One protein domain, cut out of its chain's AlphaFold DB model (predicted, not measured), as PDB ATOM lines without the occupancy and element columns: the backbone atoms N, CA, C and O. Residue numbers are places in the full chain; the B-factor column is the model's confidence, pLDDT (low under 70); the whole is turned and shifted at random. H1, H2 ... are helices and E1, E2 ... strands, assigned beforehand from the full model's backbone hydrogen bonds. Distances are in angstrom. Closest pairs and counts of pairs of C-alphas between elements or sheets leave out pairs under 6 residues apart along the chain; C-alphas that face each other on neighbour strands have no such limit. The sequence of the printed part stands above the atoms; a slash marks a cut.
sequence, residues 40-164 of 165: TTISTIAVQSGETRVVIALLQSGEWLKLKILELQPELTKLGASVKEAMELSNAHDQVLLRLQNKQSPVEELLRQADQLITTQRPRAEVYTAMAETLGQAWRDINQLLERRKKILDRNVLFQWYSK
ATOM      1  N   THR A  40      54.019 126.587  92.762       76.06
ATOM      2  CA  THR A  40      53.492 126.529  94.133       76.06
ATOM      3  C   THR A  40      53.732 125.144  94.726       76.06
ATOM      4  O   THR A  40      53.558 124.128  94.054       76.06
ATOM      5  N   THR A  41      54.127 125.076  95.997       75.69
ATOM      6  CA  THR A  41      54.199 123.807  96.733       75.69
ATOM      7  C   THR A  41      52.799 123.395  97.165       75.69
ATOM      8  O   THR A  41      52.175 124.091  97.959       75.69
ATOM      9  N   ILE A  42      52.318 122.254  96.672       74.00
ATOM     10  CA  ILE A  42      51.017 121.691  97.063       74.00
ATOM     11  C   ILE A  42      51.138 120.950  98.389       74.00
ATOM     12  O   ILE A  42      50.295 121.075  99.271       74.00
ATOM     13  N   SER A  43      52.176 120.128  98.516       74.62
ATOM     14  CA  SER A  43      52.320 119.220  99.648       74.62
ATOM     15  C   SER A  43      53.784 118.941  99.925       74.62
ATOM     16  O   SER A  43      54.636 119.052  99.041       74.62
ATOM     17  N   THR A  44      54.080 118.596 101.174       84.62
ATOM     18  CA  THR A  44      55.421 118.235 101.624       84.62
ATOM     19  C   THR A  44      55.356 117.001 102.510       84.62
ATOM     20  O   THR A  44      54.618 116.950 103.490       84.62
ATOM     21  N   ILE A  45      56.180 116.013 102.179       86.38
ATOM     22  CA  ILE A  45      56.450 114.833 102.987       86.38
ATOM     23  C   ILE A  45      57.794 115.073 103.666       86.38
ATOM     24  O   ILE A  45      58.827 115.117 103.003       86.38
ATOM     25  N   ALA A  46      57.785 115.230 104.987       91.12
ATOM     26  CA  ALA A  46      58.996 115.336 105.789       91.12
ATOM     27  C   ALA A  46      59.110 114.120 106.709       91.12
ATOM     28  O   ALA A  46      58.189 113.808 107.467       91.12
ATOM     29  N   VAL A  47      60.247 113.434 106.640       93.56
ATOM     30  CA  VAL A  47      60.547 112.256 107.449       93.56
ATOM     31  C   VAL A  47      61.920 112.441 108.071       93.56
ATOM     32  O   VAL A  47      62.872 112.790 107.384       93.56
ATOM     33  N   GLN A  48      62.027 112.207 109.372       95.56
ATOM     34  CA  GLN A  48      63.282 112.342 110.102       95.56
ATOM     35  C   GLN A  48      63.464 111.178 111.067       95.56
ATOM     36  O   GLN A  48      62.483 110.680 111.618       95.56
ATOM     37  N   SER A  49      64.707 110.767 111.285       96.56
ATOM     38  CA  SER A  49      65.144 109.892 112.369       96.56
ATOM     39  C   SER A  49      66.594 110.226 112.711       96.56
ATOM     40  O   SER A  49      67.431 110.276 111.815       96.56
ATOM     41  N   GLY A  50      66.899 110.476 113.987       93.50
ATOM     42  CA  GLY A  50      68.212 110.992 114.390       93.50
ATOM     43  C   GLY A  50      68.597 112.243 113.590       93.50
ATOM     44  O   GLY A  50      67.783 113.155 113.419       93.50
ATOM     45  N   GLU A  51      69.818 112.248 113.055       91.56
ATOM     46  CA  GLU A  51      70.325 113.308 112.173       91.56
ATOM     47  C   GLU A  51      69.894 113.151 110.707       91.56
ATOM     48  O   GLU A  51      70.162 114.027 109.888       91.56
ATOM     49  N   THR A  52      69.229 112.043 110.354       96.25
ATOM     50  CA  THR A  52      68.781 111.823 108.977       96.25
ATOM     51  C   THR A  52      67.397 112.417 108.760       96.25
ATOM     52  O   THR A  52      66.440 112.031 109.430       96.25
ATOM     53  N   ARG A  53      67.265 113.329 107.799       96.62
ATOM     54  CA  ARG A  53      66.021 113.996 107.409       96.62
ATOM     55  C   ARG A  53      65.874 114.006 105.892       96.62
ATOM     56  O   ARG A  53      66.788 114.386 105.171       96.62
ATOM     57  N   VAL A  54      64.700 113.614 105.419       95.69
ATOM     58  CA  VAL A  54      64.283 113.661 104.017       95.69
ATOM     59  C   VAL A  54      63.057 114.560 103.928       95.69
ATOM     60  O   VAL A  54      62.073 114.333 104.634       95.69
ATOM     61  N   VAL A  55      63.093 115.553 103.043       93.94
ATOM     62  CA  VAL A  55      61.935 116.391 102.710       93.94
ATOM     63  C   VAL A  55      61.672 116.291 101.215       93.94
ATOM     64  O   VAL A  55      62.545 116.593 100.405       93.94
ATOM     65  N   ILE A  56      60.467 115.874 100.844       92.00
ATOM     66  CA  ILE A  56      60.008 115.726  99.460       92.00
ATOM     67  C   ILE A  56      58.799 116.631  99.274       92.00
ATOM     68  O   ILE A  56      57.869 116.574 100.071       92.00
ATOM     69  N   ALA A  57      58.787 117.439  98.222       89.38
ATOM     70  CA  ALA A  57      57.652 118.282  97.880       89.38
ATOM     71  C   ALA A  57      56.985 117.837  96.584       89.38
ATOM     72  O   ALA A  57      57.662 117.444  95.629       89.38
ATOM     73  N   LEU A  58      55.659 117.965  96.557       84.94
ATOM     74  CA  LEU A  58      54.879 118.021  95.331       84.94
ATOM     75  C   LEU A  58      54.715 119.489  94.937       84.94
ATOM     76  O   LEU A  58      54.141 120.284  95.683       84.94
ATOM     77  N   LEU A  59      55.234 119.831  93.768       85.88
ATOM     78  CA  LEU A  59      55.223 121.169  93.200       85.88
ATOM     79  C   LEU A  59      54.260 121.209  92.015       85.88
ATOM     80  O   LEU A  59      54.224 120.264  91.226       85.88
ATOM     81  N   GLN A  60      53.536 122.312  91.870       80.31
ATOM     82  CA  GLN A  60      52.680 122.596  90.726       80.31
ATOM     83  C   GLN A  60      53.189 123.815  89.976       80.31
ATOM     84  O   GLN A  60      53.441 124.838  90.602       80.31
ATOM     85  N   SER A  61      53.287 123.729  88.653       81.19
ATOM     86  CA  SER A  61      53.524 124.872  87.768       81.19
ATOM     87  C   SER A  61      52.499 124.828  86.638       81.19
ATOM     88  O   SER A  61      52.543 123.946  85.780       81.19
ATOM     89  N   GLY A  62      51.531 125.746  86.672       80.06
ATOM     90  CA  GLY A  62      50.372 125.702  85.777       80.06
ATOM     91  C   GLY A  62      49.578 124.405  85.967       80.06
ATOM     92  O   GLY A  62      49.135 124.100  87.075       80.06
ATOM     93  N   GLU A  63      49.438 123.624  84.898       71.12
ATOM     94  CA  GLU A  63      48.760 122.319  84.911       71.12
ATOM     95  C   GLU A  63      49.693 121.147  85.268       71.12
ATOM     96  O   GLU A  63      49.235 120.020  85.425       71.12
ATOM     97  N   TRP A  64      51.000 121.385  85.425       74.62
ATOM     98  CA  TRP A  64      51.987 120.325  85.629       74.62
ATOM     99  C   TRP A  64      52.298 120.089  87.100       74.62
ATOM    100  O   TRP A  64      52.501 121.032  87.864       74.62
ATOM    101  N   LEU A  65      52.436 118.814  87.467       79.31
ATOM    102  CA  LEU A  65      52.824 118.360  88.798       79.31
ATOM    103  C   LEU A  65      54.206 117.701  88.765       79.31
ATOM    104  O   LEU A  65      54.530 116.961  87.837       79.31
ATOM    105  N   LYS A  66      55.018 117.933  89.801       85.00
ATOM    106  CA  LYS A  66      56.363 117.358  89.928       85.00
ATOM    107  C   LYS A  66      56.713 117.023  91.373       85.00
ATOM    108  O   LYS A  66      56.548 117.856  92.258       85.00
ATOM    109  N   LEU A  67      57.297 115.846  91.594       88.00
ATOM    110  CA  LEU A  67      57.931 115.487  92.865       88.00
ATOM    111  C   LEU A  67      59.412 115.879  92.876       88.00
ATOM    112  O   LEU A  67      60.129 115.682  91.890       88.00
ATOM    113  N   LYS A  68      59.884 116.426  93.998       91.12
ATOM    114  CA  LYS A  68      61.288 116.809  94.185       91.12
ATOM    115  C   LYS A  68      61.727 116.618  95.634       91.12
ATOM    116  O   LYS A  68      61.021 117.030  96.547       91.12
ATOM    117  N   ILE A  69      62.922 116.066  95.843       94.06
ATOM    118  CA  ILE A  69      63.597 116.122  97.147       94.06
ATOM    119  C   ILE A  69      64.054 117.568  97.369       94.06
ATOM    120  O   ILE A  69      64.869 118.086  96.604       94.06
ATOM    121  N   LEU A  70      63.500 118.225  98.383       93.94
ATOM    122  CA  LEU A  70      63.915 119.562  98.806       93.94
ATOM    123  C   LEU A  70      65.110 119.508  99.751       93.94
ATOM    124  O   LEU A  70      65.957 120.392  99.716       93.94
ATOM    125  N   GLU A  71      65.175 118.468 100.580       95.00
ATOM    126  CA  GLU A  71      66.200 118.344 101.605       95.00
ATOM    127  C   GLU A  71      66.572 116.881 101.816       95.00
ATOM    128  O   GLU A  71      65.705 116.007 101.904       95.00
ATOM    129  N   LEU A  72      67.877 116.639 101.925       95.69
ATOM    130  CA  LEU A  72      68.428 115.386 102.403       95.69
ATOM    131  C   LEU A  72      69.592 115.684 103.342       95.69
ATOM    132  O   LEU A  72      70.675 116.062 102.895       95.69
ATOM    133  N   GLN A  73      69.357 115.497 104.632       96.38
ATOM    134  CA  GLN A  73      70.372 115.625 105.667       96.38
ATOM    135  C   GLN A  73      70.618 114.263 106.325       96.38
ATOM    136  O   GLN A  73      69.666 113.501 106.464       96.38
ATOM    137  N   PRO A  74      71.867 113.927 106.687       95.31
ATOM    138  CA  PRO A  74      73.069 114.559 106.147       95.31
ATOM    139  C   PRO A  74      73.171 114.329 104.625       95.31
ATOM    140  O   PRO A  74      72.468 113.487 104.064       95.31
ATOM    141  N   GLU A  75      74.048 115.061 103.940       95.06
ATOM    142  CA  GLU A  75      74.245 114.943 102.484       95.06
ATOM    143  C   GLU A  75      74.520 113.497 102.049       95.06
ATOM    144  O   GLU A  75      75.096 112.734 102.823       95.06
ATOM    145  N   LEU A  76      74.157 113.118 100.811       93.81
ATOM    146  CA  LEU A  76      74.312 111.750 100.258       93.81
ATOM    147  C   LEU A  76      75.686 111.114 100.501       93.81
ATOM    148  O   LEU A  76      75.787 109.898 100.635       93.81
ATOM    149  N   THR A  77      76.725 111.939 100.563       94.81
ATOM    150  CA  THR A  77      78.136 111.562 100.666       94.81
ATOM    151  C   THR A  77      78.637 111.399 102.102       94.81
ATOM    152  O   THR A  77      79.738 110.887 102.302       94.81
ATOM    153  N   LYS A  78      77.868 111.795 103.125       96.75
ATOM    154  CA  LYS A  78      78.254 111.616 104.533       96.75
ATOM    155  C   LYS A  78      78.066 110.155 104.950       96.75
ATOM    156  O   LYS A  78      76.941 109.651 104.930       96.75
ATOM    157  N   LEU A  79      79.161 109.512 105.365       95.44
ATOM    158  CA  LEU A  79      79.190 108.089 105.740       95.44
ATOM    159  C   LEU A  79      79.490 107.825 107.229       95.44
ATOM    160  O   LEU A  79      79.109 106.774 107.733       95.44
ATOM    161  N   GLY A  80      80.112 108.772 107.941       94.69
ATOM    162  CA  GLY A  80      80.581 108.596 109.326       94.69
ATOM    163  C   GLY A  80      82.026 108.087 109.379       94.69
ATOM    164  O   GLY A  80      82.403 107.211 108.599       94.69
ATOM    165  N   ALA A  81      82.841 108.670 110.262       94.31
ATOM    166  CA  ALA A  81      84.291 108.431 110.340       94.31
ATOM    167  C   ALA A  81      84.697 107.448 111.453       94.31
ATOM    168  O   ALA A  81      85.876 107.160 111.649       94.31
ATOM    169  N   SER A  82      83.721 106.941 112.200       95.56
ATOM    170  CA  SER A  82      83.905 105.906 113.211       95.56
ATOM    171  C   SER A  82      82.814 104.850 113.080       95.56
ATOM    172  O   SER A  82      81.762 105.107 112.497       95.56
ATOM    173  N   VAL A  83      83.041 103.668 113.663       96.25
ATOM    174  CA  VAL A  83      82.029 102.597 113.725       96.25
ATOM    175  C   VAL A  83      80.723 103.115 114.326       96.25
ATOM    176  O   VAL A  83      79.651 102.845 113.791       96.25
ATOM    177  N   LYS A  84      80.820 103.903 115.406       96.00
ATOM    178  CA  LYS A  84      79.667 104.501 116.081       96.00
ATOM    179  C   LYS A  84      78.884 105.413 115.133       96.00
ATOM    180  O   LYS A  84      77.702 105.173 114.918       96.00
ATOM    181  N   GLU A  85      79.551 106.400 114.533       96.38
ATOM    182  CA  GLU A  85      78.900 107.349 113.619       96.38
ATOM    183  C   GLU A  85      78.294 106.650 112.397       96.38
ATOM    184  O   GLU A  85      77.174 106.953 111.998       96.38
ATOM    185  N   ALA A  86      79.015 105.699 111.799       96.69
ATOM    186  CA  ALA A  86      78.531 104.962 110.636       96.69
ATOM    187  C   ALA A  86      77.263 104.161 110.965       96.69
ATOM    188  O   ALA A  86      76.319 104.132 110.177       96.69
ATOM    189  N   MET A  87      77.226 103.533 112.142       97.00
ATOM    190  CA  MET A  87      76.084 102.746 112.596       97.00
ATOM    191  C   MET A  87      74.890 103.633 112.962       97.00
ATOM    192  O   MET A  87      73.759 103.303 112.610       97.00
ATOM    193  N   GLU A  88      75.124 104.782 113.601       97.38
ATOM    194  CA  GLU A  88      74.089 105.790 113.861       97.38
ATOM    195  C   GLU A  88      73.471 106.301 112.554       97.38
ATOM    196  O   GLU A  88      72.246 106.330 112.432       97.38
ATOM    197  N   LEU A  89      74.298 106.618 111.552       97.56
ATOM    198  CA  LEU A  89      73.835 107.050 110.233       97.56
ATOM    199  C   LEU A  89      73.064 105.956 109.489       97.56
ATOM    200  O   LEU A  89      72.005 106.252 108.936       97.56
ATOM    201  N   SER A  90      73.544 104.705 109.492       97.75
ATOM    202  CA  SER A  90      72.826 103.608 108.824       97.75
ATOM    203  C   SER A  90      71.469 103.348 109.479       97.75
ATOM    204  O   SER A  90      70.442 103.324 108.803       97.75
ATOM    205  N   ASN A  91      71.433 103.270 110.813       97.94
ATOM    206  CA  ASN A  91      70.197 103.045 111.563       97.94
ATOM    207  C   ASN A  91      69.194 104.191 111.376       97.94
ATOM    208  O   ASN A  91      68.001 103.957 111.184       97.94
ATOM    209  N   ALA A  92      69.664 105.440 111.430       97.81
ATOM    210  CA  ALA A  92      68.832 106.611 111.187       97.81
ATOM    211  C   ALA A  92      68.218 106.582 109.779       97.81
ATOM    212  O   ALA A  92      67.008 106.777 109.630       97.81
ATOM    213  N   HIS A  93      69.026 106.277 108.761       98.06
ATOM    214  CA  HIS A  93      68.578 106.180 107.374       98.06
ATOM    215  C   HIS A  93      67.566 105.049 107.159       98.06
ATOM    216  O   HIS A  93      66.536 105.270 106.523       98.06
ATOM    217  N   ASP A  94      67.781 103.881 107.765       97.44
ATOM    218  CA  ASP A  94      66.841 102.753 107.729       97.44
ATOM    219  C   ASP A  94      65.476 103.104 108.322       97.44
ATOM    220  O   ASP A  94      64.430 102.797 107.745       97.44
ATOM    221  N   GLN A  95      65.472 103.808 109.454       97.38
ATOM    222  CA  GLN A  95      64.237 104.272 110.079       97.38
ATOM    223  C   GLN A  95      63.518 105.319 109.224       97.38
ATOM    224  O   GLN A  95      62.288 105.306 109.150       97.38
ATOM    225  N   VAL A  96      64.254 106.215 108.558       96.00
ATOM    226  CA  VAL A  96      63.660 107.159 107.600       96.00
ATOM    227  C   VAL A  96      63.047 106.419 106.418       96.00
ATOM    228  O   VAL A  96      61.921 106.733 106.043       96.00
ATOM    229  N   LEU A  97      63.735 105.421 105.867       94.19
ATOM    230  CA  LEU A  97      63.239 104.633 104.744       94.19
ATOM    231  C   LEU A  97      61.948 103.884 105.107       94.19
ATOM    232  O   LEU A  97      60.965 103.968 104.377       94.19
ATOM    233  N   LEU A  98      61.911 103.239 106.277       94.00
ATOM    234  CA  LEU A  98      60.715 102.561 106.787       94.00
ATOM    235  C   LEU A  98      59.551 103.542 106.985       94.00
ATOM    236  O   LEU A  98      58.421 103.291 106.566       94.00
ATOM    237  N   ARG A  99      59.819 104.697 107.605       91.88
ATOM    238  CA  ARG A  99      58.811 105.751 107.780       91.88
ATOM    239  C   ARG A  99      58.320 106.277 106.432       91.88
ATOM    240  O   ARG A  99      57.130 106.542 106.311       91.88
ATOM    241  N   LEU A 100      59.193 106.406 105.434       88.62
ATOM    242  CA  LEU A 100      58.835 106.852 104.089       88.62
ATOM    243  C   LEU A 100      57.977 105.813 103.350       88.62
ATOM    244  O   LEU A 100      56.997 106.188 102.712       88.62
ATOM    245  N   GLN A 101      58.273 104.519 103.499       85.12
ATOM    246  CA  GLN A 101      57.446 103.426 102.970       85.12
ATOM    247  C   GLN A 101      56.036 103.442 103.579       85.12
ATOM    248  O   GLN A 101      55.048 103.356 102.858       85.12
ATOM    249  N   ASN A 102      55.920 103.693 104.884       81.81
ATOM    250  CA  ASN A 102      54.621 103.861 105.550       81.81
ATOM    251  C   ASN A 102      53.868 105.134 105.114       81.81
ATOM    252  O   ASN A 102      52.690 105.310 105.423       81.81
ATOM    253  N   LYS A 103      54.545 106.040 104.398       73.38
ATOM    254  CA  LYS A 103      53.983 107.241 103.767       73.38
ATOM    255  C   LYS A 103      53.767 107.052 102.256       73.38
ATOM    256  O   LYS A 103      53.556 108.042 101.562       73.38
ATOM    257  N   GLN A 104      53.744 105.813 101.748       64.31
ATOM    258  CA  GLN A 104      53.291 105.516 100.380       64.31
ATOM    259  C   GLN A 104      51.842 105.969 100.136       64.31
ATOM    260  O   GLN A 104      51.552 106.531  99.082       64.31
ATOM    261  N   SER A 105      50.978 105.843 101.150       58.91
ATOM    262  CA  SER A 105      49.580 106.298 101.102       58.91
ATOM    263  C   SER A 105      49.427 107.783 100.707       58.91
ATOM    264  O   SER A 105      48.577 108.073  99.880       58.91
ATOM    265  N   PRO A 106      50.252 108.731 101.191       57.25
ATOM    266  CA  PRO A 106      50.288 110.110 100.700       57.25
ATOM    267  C   PRO A 106      50.513 110.312  99.197       57.25
ATOM    268  O   PRO A 106      49.980 111.270  98.659       57.25
ATOM    269  N   VAL A 107      51.285 109.472  98.500       57.81
ATOM    270  CA  VAL A 107      51.471 109.620  97.041       57.81
ATOM    271  C   VAL A 107      50.260 109.086  96.289       57.81
ATOM    272  O   VAL A 107      49.811 109.721  95.343       57.81
ATOM    273  N   GLU A 108      49.688 107.975  96.748       63.38
ATOM    274  CA  GLU A 108      48.409 107.460  96.246       63.38
ATOM    275  C   GLU A 108      47.265 108.442  96.518       63.38
ATOM    276  O   GLU A 108      46.429 108.662  95.655       63.38
ATOM    277  N   GLU A 109      47.268 109.103  97.674       62.38
ATOM    278  CA  GLU A 109      46.329 110.161  98.039       62.38
ATOM    279  C   GLU A 109      46.565 111.436  97.221       62.38
ATOM    280  O   GLU A 109      45.604 112.089  96.844       62.38
ATOM    281  N   LEU A 110      47.810 111.781  96.881       60.59
ATOM    282  CA  LEU A 110      48.123 112.886  95.966       60.59
ATOM    283  C   LEU A 110      47.684 112.580  94.526       60.59
ATOM    284  O   LEU A 110      47.184 113.471  93.844       60.59
ATOM    285  N   LEU A 111      47.822 111.330  94.080       62.81
ATOM    286  CA  LEU A 111      47.271 110.850  92.810       62.81
ATOM    287  C   LEU A 111      45.733 110.864  92.848       62.81
ATOM    288  O   LEU A 111      45.111 111.386  91.934       62.81
ATOM    289  N   ARG A 112      45.120 110.428  93.954       63.62
ATOM    290  CA  ARG A 112      43.667 110.478  94.185       63.62
ATOM    291  C   ARG A 112      43.134 111.912  94.262       63.62
ATOM    292  O   ARG A 112      42.036 112.197  93.801       63.62
ATOM    293  N   GLN A 113      43.880 112.837  94.857       57.44
ATOM    294  CA  GLN A 113      43.521 114.256  94.914       57.44
ATOM    295  C   GLN A 113      43.664 114.917  93.544       57.44
ATOM    296  O   GLN A 113      42.821 115.743  93.190       57.44
ATOM    297  N   ALA A 114      44.655 114.504  92.746       56.12
ATOM    298  CA  ALA A 114      44.679 114.827  91.327       56.12
ATOM    299  C   ALA A 114      43.411 114.285  90.635       56.12
ATOM    300  O   ALA A 114      42.721 115.068  89.988       56.12
ATOM    301  N   ASP A 115      43.008 113.028  90.875       54.12
ATOM    302  CA  ASP A 115      41.761 112.452  90.331       54.12
ATOM    303  C   ASP A 115      40.504 113.255  90.724       54.12
ATOM    304  O   ASP A 115      39.588 113.431  89.919       54.12
ATOM    305  N   GLN A 116      40.442 113.778  91.956       57.75
ATOM    306  CA  GLN A 116      39.287 114.535  92.456       57.75
ATOM    307  C   GLN A 116      39.186 115.947  91.867       57.75
ATOM    308  O   GLN A 116      38.083 116.366  91.505       57.75
ATOM    309  N   LEU A 117      40.307 116.658  91.704       52.75
ATOM    310  CA  LEU A 117      40.337 117.954  91.011       52.75
ATOM    311  C   LEU A 117      39.873 117.818  89.543       52.75
ATOM    312  O   LEU A 117      39.229 118.721  89.008       52.75
ATOM    313  N   ILE A 118      40.100 116.652  88.928       50.16
ATOM    314  CA  ILE A 118      39.831 116.343  87.512       50.16
ATOM    315  C   ILE A 118      38.355 116.021  87.207       50.16
ATOM    316  O   ILE A 118      37.925 116.138  86.062       50.16
ATOM    317  N   THR A 119      37.510 115.725  88.200       50.62
ATOM    318  CA  THR A 119      36.060 115.554  87.934       50.62
ATOM    319  C   THR A 119      35.345 116.860  87.570       50.62
ATOM    320  O   THR A 119      34.234 116.825  87.040       50.62
ATOM    321  N   THR A 120      35.976 118.017  87.807       52.06
ATOM    322  CA  THR A 120      35.337 119.331  87.632       52.06
ATOM    323  C   THR A 120      35.832 120.138  86.433       52.06
ATOM    324  O   THR A 120      35.171 121.104  86.059       52.06
ATOM    325  N   GLN A 121      36.927 119.749  85.771       49.44
ATOM    326  CA  GLN A 121      37.442 120.469  84.601       49.44
ATOM    327  C   GLN A 121      37.891 119.477  83.528       49.44
ATOM    328  O   GLN A 121      38.592 118.518  83.822       49.44
ATOM    329  N   ARG A 122      37.465 119.691  82.277       55.69
ATOM    330  CA  ARG A 122      37.891 118.896  81.117       55.69
ATOM    331  C   ARG A 122      39.211 119.445  80.546       55.69
ATOM    332  O   ARG A 122      39.154 120.338  79.703       55.69
ATOM    333  N   PRO A 123      40.365 118.850  80.886       52.03
ATOM    334  CA  PRO A 123      41.446 118.652  79.929       52.03
ATOM    335  C   PRO A 123      41.695 117.151  79.676       52.03
ATOM    336  O   PRO A 123      41.183 116.276  80.370       52.03
ATOM    337  N   ARG A 124      42.396 116.849  78.579       60.31
ATOM    338  CA  ARG A 124      42.480 115.529  77.920       60.31
ATOM    339  C   ARG A 124      43.031 114.439  78.854       60.31
ATOM    340  O   ARG A 124      44.158 114.559  79.323       60.31
ATOM    341  N   ALA A 125      42.275 113.351  79.039       61.31
ATOM    342  CA  ALA A 125      42.624 112.213  79.903       61.31
ATOM    343  C   ALA A 125      44.050 111.661  79.682       61.31
ATOM    344  O   ALA A 125      44.702 111.238  80.630       61.31
ATOM    345  N   GLU A 126      44.564 111.733  78.453       65.38
ATOM    346  CA  GLU A 126      45.912 111.280  78.085       65.38
ATOM    347  C   GLU A 126      47.038 112.043  78.806       65.38
ATOM    348  O   GLU A 126      48.004 111.430  79.257       65.38
ATOM    349  N   VAL A 127      46.912 113.369  78.964       68.75
ATOM    350  CA  VAL A 127      47.928 114.192  79.650       68.75
ATOM    351  C   VAL A 127      47.982 113.824  81.132       68.75
ATOM    352  O   VAL A 127      49.059 113.709  81.710       68.75
ATOM    353  N   TYR A 128      46.823 113.551  81.725       67.94
ATOM    354  CA  TYR A 128      46.705 113.102  83.107       67.94
ATOM    355  C   TYR A 128      47.336 111.721  83.325       67.94
ATOM    356  O   TYR A 128      48.108 111.551  84.268       67.94
ATOM    357  N   THR A 129      47.057 110.748  82.451       68.69
ATOM    358  CA  THR A 129      47.665 109.415  82.557       68.69
ATOM    359  C   THR A 129      49.188 109.520  82.493       68.69
ATOM    360  O   THR A 129      49.878 108.961  83.344       68.69
ATOM    361  N   ALA A 130      49.708 110.328  81.563       76.69
ATOM    362  CA  ALA A 130      51.139 110.591  81.458       76.69
ATOM    363  C   ALA A 130      51.712 111.289  82.710       76.69
ATOM    364  O   ALA A 130      52.822 110.977  83.151       76.69
ATOM    365  N   MET A 131      50.966 112.213  83.326       77.31
ATOM    366  CA  MET A 131      51.372 112.874  84.572       77.31
ATOM    367  C   MET A 131      51.419 111.906  85.756       77.31
ATOM    368  O   MET A 131      52.408 111.896  86.487       77.31
ATOM    369  N   ALA A 132      50.384 111.084  85.944       74.69
ATOM    370  CA  ALA A 132      50.336 110.082  87.007       74.69
ATOM    371  C   ALA A 132      51.492 109.078  86.876       74.69
ATOM    372  O   ALA A 132      52.179 108.778  87.857       74.69
ATOM    373  N   GLU A 133      51.772 108.632  85.650       77.88
ATOM    374  CA  GLU A 133      52.916 107.775  85.351       77.88
ATOM    375  C   GLU A 133      54.248 108.465  85.684       77.88
ATOM    376  O   GLU A 133      55.100 107.871  86.350       77.88
ATOM    377  N   THR A 134      54.399 109.742  85.314       83.31
ATOM    378  CA  THR A 134      55.600 110.545  85.600       83.31
ATOM    379  C   THR A 134      55.821 110.735  87.102       83.31
ATOM    380  O   THR A 134      56.942 110.578  87.590       83.31
ATOM    381  N   LEU A 135      54.767 111.041  87.865       83.50
ATOM    382  CA  LEU A 135      54.842 111.179  89.322       83.50
ATOM    383  C   LEU A 135      55.181 109.844  89.992       83.50
ATOM    384  O   LEU A 135      56.052 109.796  90.863       83.50
ATOM    385  N   GLY A 136      54.545 108.756  89.553       82.69
ATOM    386  CA  GLY A 136      54.851 107.409  90.025       82.69
ATOM    387  C   GLY A 136      56.302 107.017  89.738       82.69
ATOM    388  O   GLY A 136      56.971 106.456  90.607       82.69
ATOM    389  N   GLN A 137      56.819 107.357  88.554       87.06
ATOM    390  CA  GLN A 137      58.217 107.122  88.206       87.06
ATOM    391  C   GLN A 137      59.164 107.948  89.080       87.06
ATOM    392  O   GLN A 137      60.071 107.379  89.681       87.06
ATOM    393  N   ALA A 138      58.908 109.248  89.248       89.69
ATOM    394  CA  ALA A 138      59.719 110.108  90.110       89.69
ATOM    395  C   ALA A 138      59.761 109.594  91.561       89.69
ATOM    396  O   ALA A 138      60.811 109.612  92.205       89.69
ATOM    397  N   TRP A 139      58.641 109.082  92.078       88.94
ATOM    398  CA  TRP A 139      58.597 108.461  93.400       88.94
ATOM    399  C   TRP A 139      59.432 107.176  93.482       88.94
ATOM    400  O   TRP A 139      60.177 106.982  94.449       88.94
ATOM    401  N   ARG A 140      59.346 106.300  92.473       88.75
ATOM    402  CA  ARG A 140      60.192 105.097  92.388       88.75
ATOM    403  C   ARG A 140      61.675 105.463  92.358       88.75
ATOM    404  O   ARG A 140      62.451 104.861  93.097       88.75
ATOM    405  N   ASP A 141      62.048 106.478  91.585       93.69
ATOM    406  CA  ASP A 141      63.432 106.942  91.464       93.69
ATOM    407  C   ASP A 141      63.973 107.475  92.799       93.69
ATOM    408  O   ASP A 141      65.094 107.143  93.193       93.69
ATOM    409  N   ILE A 142      63.164 108.243  93.539       92.75
ATOM    410  CA  ILE A 142      63.514 108.732  94.881       92.75
ATOM    411  C   ILE A 142      63.758 107.560  95.837       92.75
ATOM    412  O   ILE A 142      64.786 107.523  96.515       92.75
ATOM    413  N   ASN A 143      62.856 106.576  95.876       92.31
ATOM    414  CA  ASN A 143      63.039 105.403  96.733       92.31
ATOM    415  C   ASN A 143      64.291 104.612  96.340       92.31
ATOM    416  O   ASN A 143      65.074 104.225  97.205       92.31
ATOM    417  N   GLN A 144      64.533 104.431  95.040       95.12
ATOM    418  CA  GLN A 144      65.718 103.733  94.557       95.12
ATOM    419  C   GLN A 144      67.013 104.466  94.936       95.12
ATOM    420  O   GLN A 144      68.002 103.821  95.288       95.12
ATOM    421  N   LEU A 145      67.026 105.801  94.894       96.12
ATOM    422  CA  LEU A 145      68.152 106.613  95.359       96.12
ATOM    423  C   LEU A 145      68.430 106.382  96.852       96.12
ATOM    424  O   LEU A 145      69.580 106.148  97.233       96.12
ATOM    425  N   LEU A 146      67.392 106.410  97.690       95.88
ATOM    426  CA  LEU A 146      67.531 106.212  99.135       95.88
ATOM    427  C   LEU A 146      67.959 104.776  99.479       95.88
ATOM    428  O   LEU A 146      68.810 104.587 100.348       95.88
ATOM    429  N   GLU A 147      67.468 103.776  98.750       96.94
ATOM    430  CA  GLU A 147      67.903 102.377  98.878       96.94
ATOM    431  C   GLU A 147      69.362 102.169  98.457       96.94
ATOM    432  O   GLU A 147      70.120 101.423  99.080       96.94
ATOM    433  N   ARG A 148      69.816 102.859  97.402       97.81
ATOM    434  CA  ARG A 148      71.239 102.845  97.028       97.81
ATOM    435  C   ARG A 148      72.095 103.450  98.135       97.81
ATOM    436  O   ARG A 148      73.134 102.878  98.455       97.81
ATOM    437  N   ARG A 149      71.654 104.555  98.746       97.44
ATOM    438  CA  ARG A 149      72.370 105.168  99.871       97.44
ATOM    439  C   ARG A 149      72.486 104.208 101.057       97.44
ATOM    440  O   ARG A 149      73.584 104.070 101.589       97.44
ATOM    441  N   LYS A 150      71.408 103.502 101.416       97.56
ATOM    442  CA  LYS A 150      71.421 102.470 102.467       97.56
ATOM    443  C   LYS A 150      72.560 101.471 102.255       97.56
ATOM    444  O   LYS A 150      73.412 101.309 103.119       97.56
ATOM    445  N   LYS A 151      72.655 100.892 101.052       98.12
ATOM    446  CA  LYS A 151      73.714  99.922 100.714       98.12
ATOM    447  C   LYS A 151      75.126 100.487 100.887       98.12
ATOM    448  O   LYS A 151      76.047  99.731 101.190       98.12
ATOM    449  N   ILE A 152      75.322 101.783 100.644       98.12
ATOM    450  CA  ILE A 152      76.615 102.447 100.849       98.12
ATOM    451  C   ILE A 152      76.897 102.602 102.350       98.12
ATOM    452  O   ILE A 152      78.009 102.298 102.779       98.12
ATOM    453  N   LEU A 153      75.909 103.020 103.146       97.88
ATOM    454  CA  LEU A 153      76.048 103.150 104.600       97.88
ATOM    455  C   LEU A 153      76.337 101.799 105.265       97.88
ATOM    456  O   LEU A 153      77.293 101.703 106.031       97.88
ATOM    457  N   ASP A 154      75.618 100.741 104.884       97.44
ATOM    458  CA  ASP A 154      75.848  99.380 105.387       97.44
ATOM    459  C   ASP A 154      77.282  98.907 105.106       97.44
ATOM    460  O   ASP A 154      77.963  98.357 105.974       97.44
ATOM    461  N   ARG A 155      77.789  99.178 103.896       97.50
ATOM    462  CA  ARG A 155      79.182  98.878 103.535       97.50
ATOM    463  C   ARG A 155      80.176  99.713 104.334       97.50
ATOM    464  O   ARG A 155      81.218  99.181 104.710       97.50
ATOM    465  N   ASN A 156      79.876 100.984 104.602       97.38
ATOM    466  CA  ASN A 156      80.744 101.809 105.436       97.38
ATOM    467  C   ASN A 156      80.815 101.268 106.868       97.38
ATOM    468  O   ASN A 156      81.908 101.185 107.409       97.38
ATOM    469  N   VAL A 157      79.700 100.827 107.461       97.12
ATOM    470  CA  VAL A 157      79.711 100.204 108.799       97.12
ATOM    471  C   VAL A 157      80.670  99.013 108.840       97.12
ATOM    472  O   VAL A 157      81.501  98.931 109.745       97.12
ATOM    473  N   LEU A 158      80.604  98.127 107.838       96.44
ATOM    474  CA  LEU A 158      81.521  96.989 107.726       96.44
ATOM    475  C   LEU A 158      82.977  97.443 107.579       96.44
ATOM    476  O   LEU A 158      83.848  96.953 108.293       96.44
ATOM    477  N   PHE A 159      83.245  98.401 106.688       96.12
ATOM    478  CA  PHE A 159      84.587  98.947 106.492       96.12
ATOM    479  C   PHE A 159      85.164  99.520 107.792       96.12
ATOM    480  O   PHE A 159      86.282  99.174 108.168       96.12
ATOM    481  N   GLN A 160      84.390 100.335 108.513       95.06
ATOM    482  CA  GLN A 160      84.822 100.924 109.778       95.06
ATOM    483  C   GLN A 160      85.126  99.845 110.825       95.06
ATOM    484  O   GLN A 160      86.118  99.966 111.543       95.06
ATOM    485  N   TRP A 161      84.322  98.777 110.880       93.12
ATOM    486  CA  TRP A 161      84.543  97.643 111.783       93.12
ATOM    487  C   TRP A 161      85.870  96.933 111.523       93.12
ATOM    488  O   TRP A 161      86.632  96.702 112.458       93.12
ATOM    489  N   TYR A 162      86.168  96.621 110.261       92.75
ATOM    490  CA  TYR A 162      87.401  95.918 109.900       92.75
ATOM    491  C   TYR A 162      88.637  96.820 109.904       92.75
ATOM    492  O   TYR A 162      89.728  96.334 110.160       92.75
ATOM    493  N   SER A 163      88.489  98.130 109.681       86.94
ATOM    494  CA  SER A 163      89.613  99.084 109.685       86.94
ATOM    495  C   SER A 163      90.277  99.287 111.056       86.94
ATOM    496  O   SER A 163      91.313  99.942 111.154       86.94
ATOM    497  N   LYS A 164      89.653  98.778 112.124       68.25
ATOM    498  CA  LYS A 164      90.115  98.867 113.517       68.25
ATOM    499  C   LYS A 164      90.777  97.572 114.014       68.25
ATOM    500  O   LYS A 164      91.174  97.538 115.178       68.25
TER     501      LYS A 164
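What this domain is: This is residues 40 to 164 of the 165 residues of an uncharacterized protein of Trachymyrmex cornetzi (UniProt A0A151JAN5). The domain is a loose rod: the long helix H3 runs along most of its length, and H1 and H2, one after the other, run back beside it the opposite way. A twisted ribbon of three strands, E1, E2 and E3, has these helices over one face and its other face bare, two layers in which H1 lies over edge strand E1 and H3 over edge strand E3. The printed part has 125 residues, in the order E1 E2 E3 H1 H2 H3, and its class is mixed, helices and strands. The sheet, in the order E1 E2 E3, is antiparallel, a meander in which each strand is the antiparallel neighbour of the one before. The radius of gyration of the C-alphas is 17.8 A, and the spans are 65 by 22 by 21 A.

Where its parts are: E1, residues 40 to 49, begins with C-alpha 40 at (53.492, 126.529, 94.133), bends by 54 degrees at residue 43 and is 27.3 A long. E2, residues 52 to 61, is 29.2 A long, and E3, residues 64 to 73, is 27.6 A long. H1, residues 83 to 101, begins at (82.029, 102.597, 113.725) and is 26.8 A long. H2, residues 104 to 118, is 21.5 A long. H3, residues 125 to 162, is 56.3 A long and ends with C-alpha 162 at (87.401, 95.918, 109.900).

How they stand to each other: E1 and E2 form a hairpin, with N 45 and O 56 at 2.8 A, within hydrogen-bond range. E2 and E3 form another, with N 59 and O 66 at 2.8 A. The three helices are on the same face of the sheet. H1 has a height of 6.3 A over the sheet and runs slantwise to E1, at 41 degrees on the local plane; their closest C-alphas are those of Ser 49 and Ala 92, 5.1 A apart. H3, at a height of 10.5 A, runs along E3, at 7 degrees on the local plane; the closest C-alphas are those of Leu 67 and Ala 138, 6.3 A apart. H2, also at 10.5 A, lies over E1 and E2. H1 and H3 touch, through residues 146 to 161 of H3 alone, at a shallow tilt of 21 degrees, opposite ways; the closest C-alphas, of Val 83 and Gln 160, are 5.1 A apart. H2 and H3 are close but not clearly touching, with the closest C-alphas, of Leu 111 and Ala 132, 6.6 A apart. H1 and H2 meet only through their link. In H1, H2 and H3 every O i to N i+4 pair is within hydrogen-bond range.

The domain as a whole: The two C-alphas farthest apart, those of Arg 122 and Lys 164, are 64.6 A apart. The printed part has no cut, and no link is long. Mean pLDDT of the printed part is 84.1; residues 104 to 129 and residue 164 are under 70.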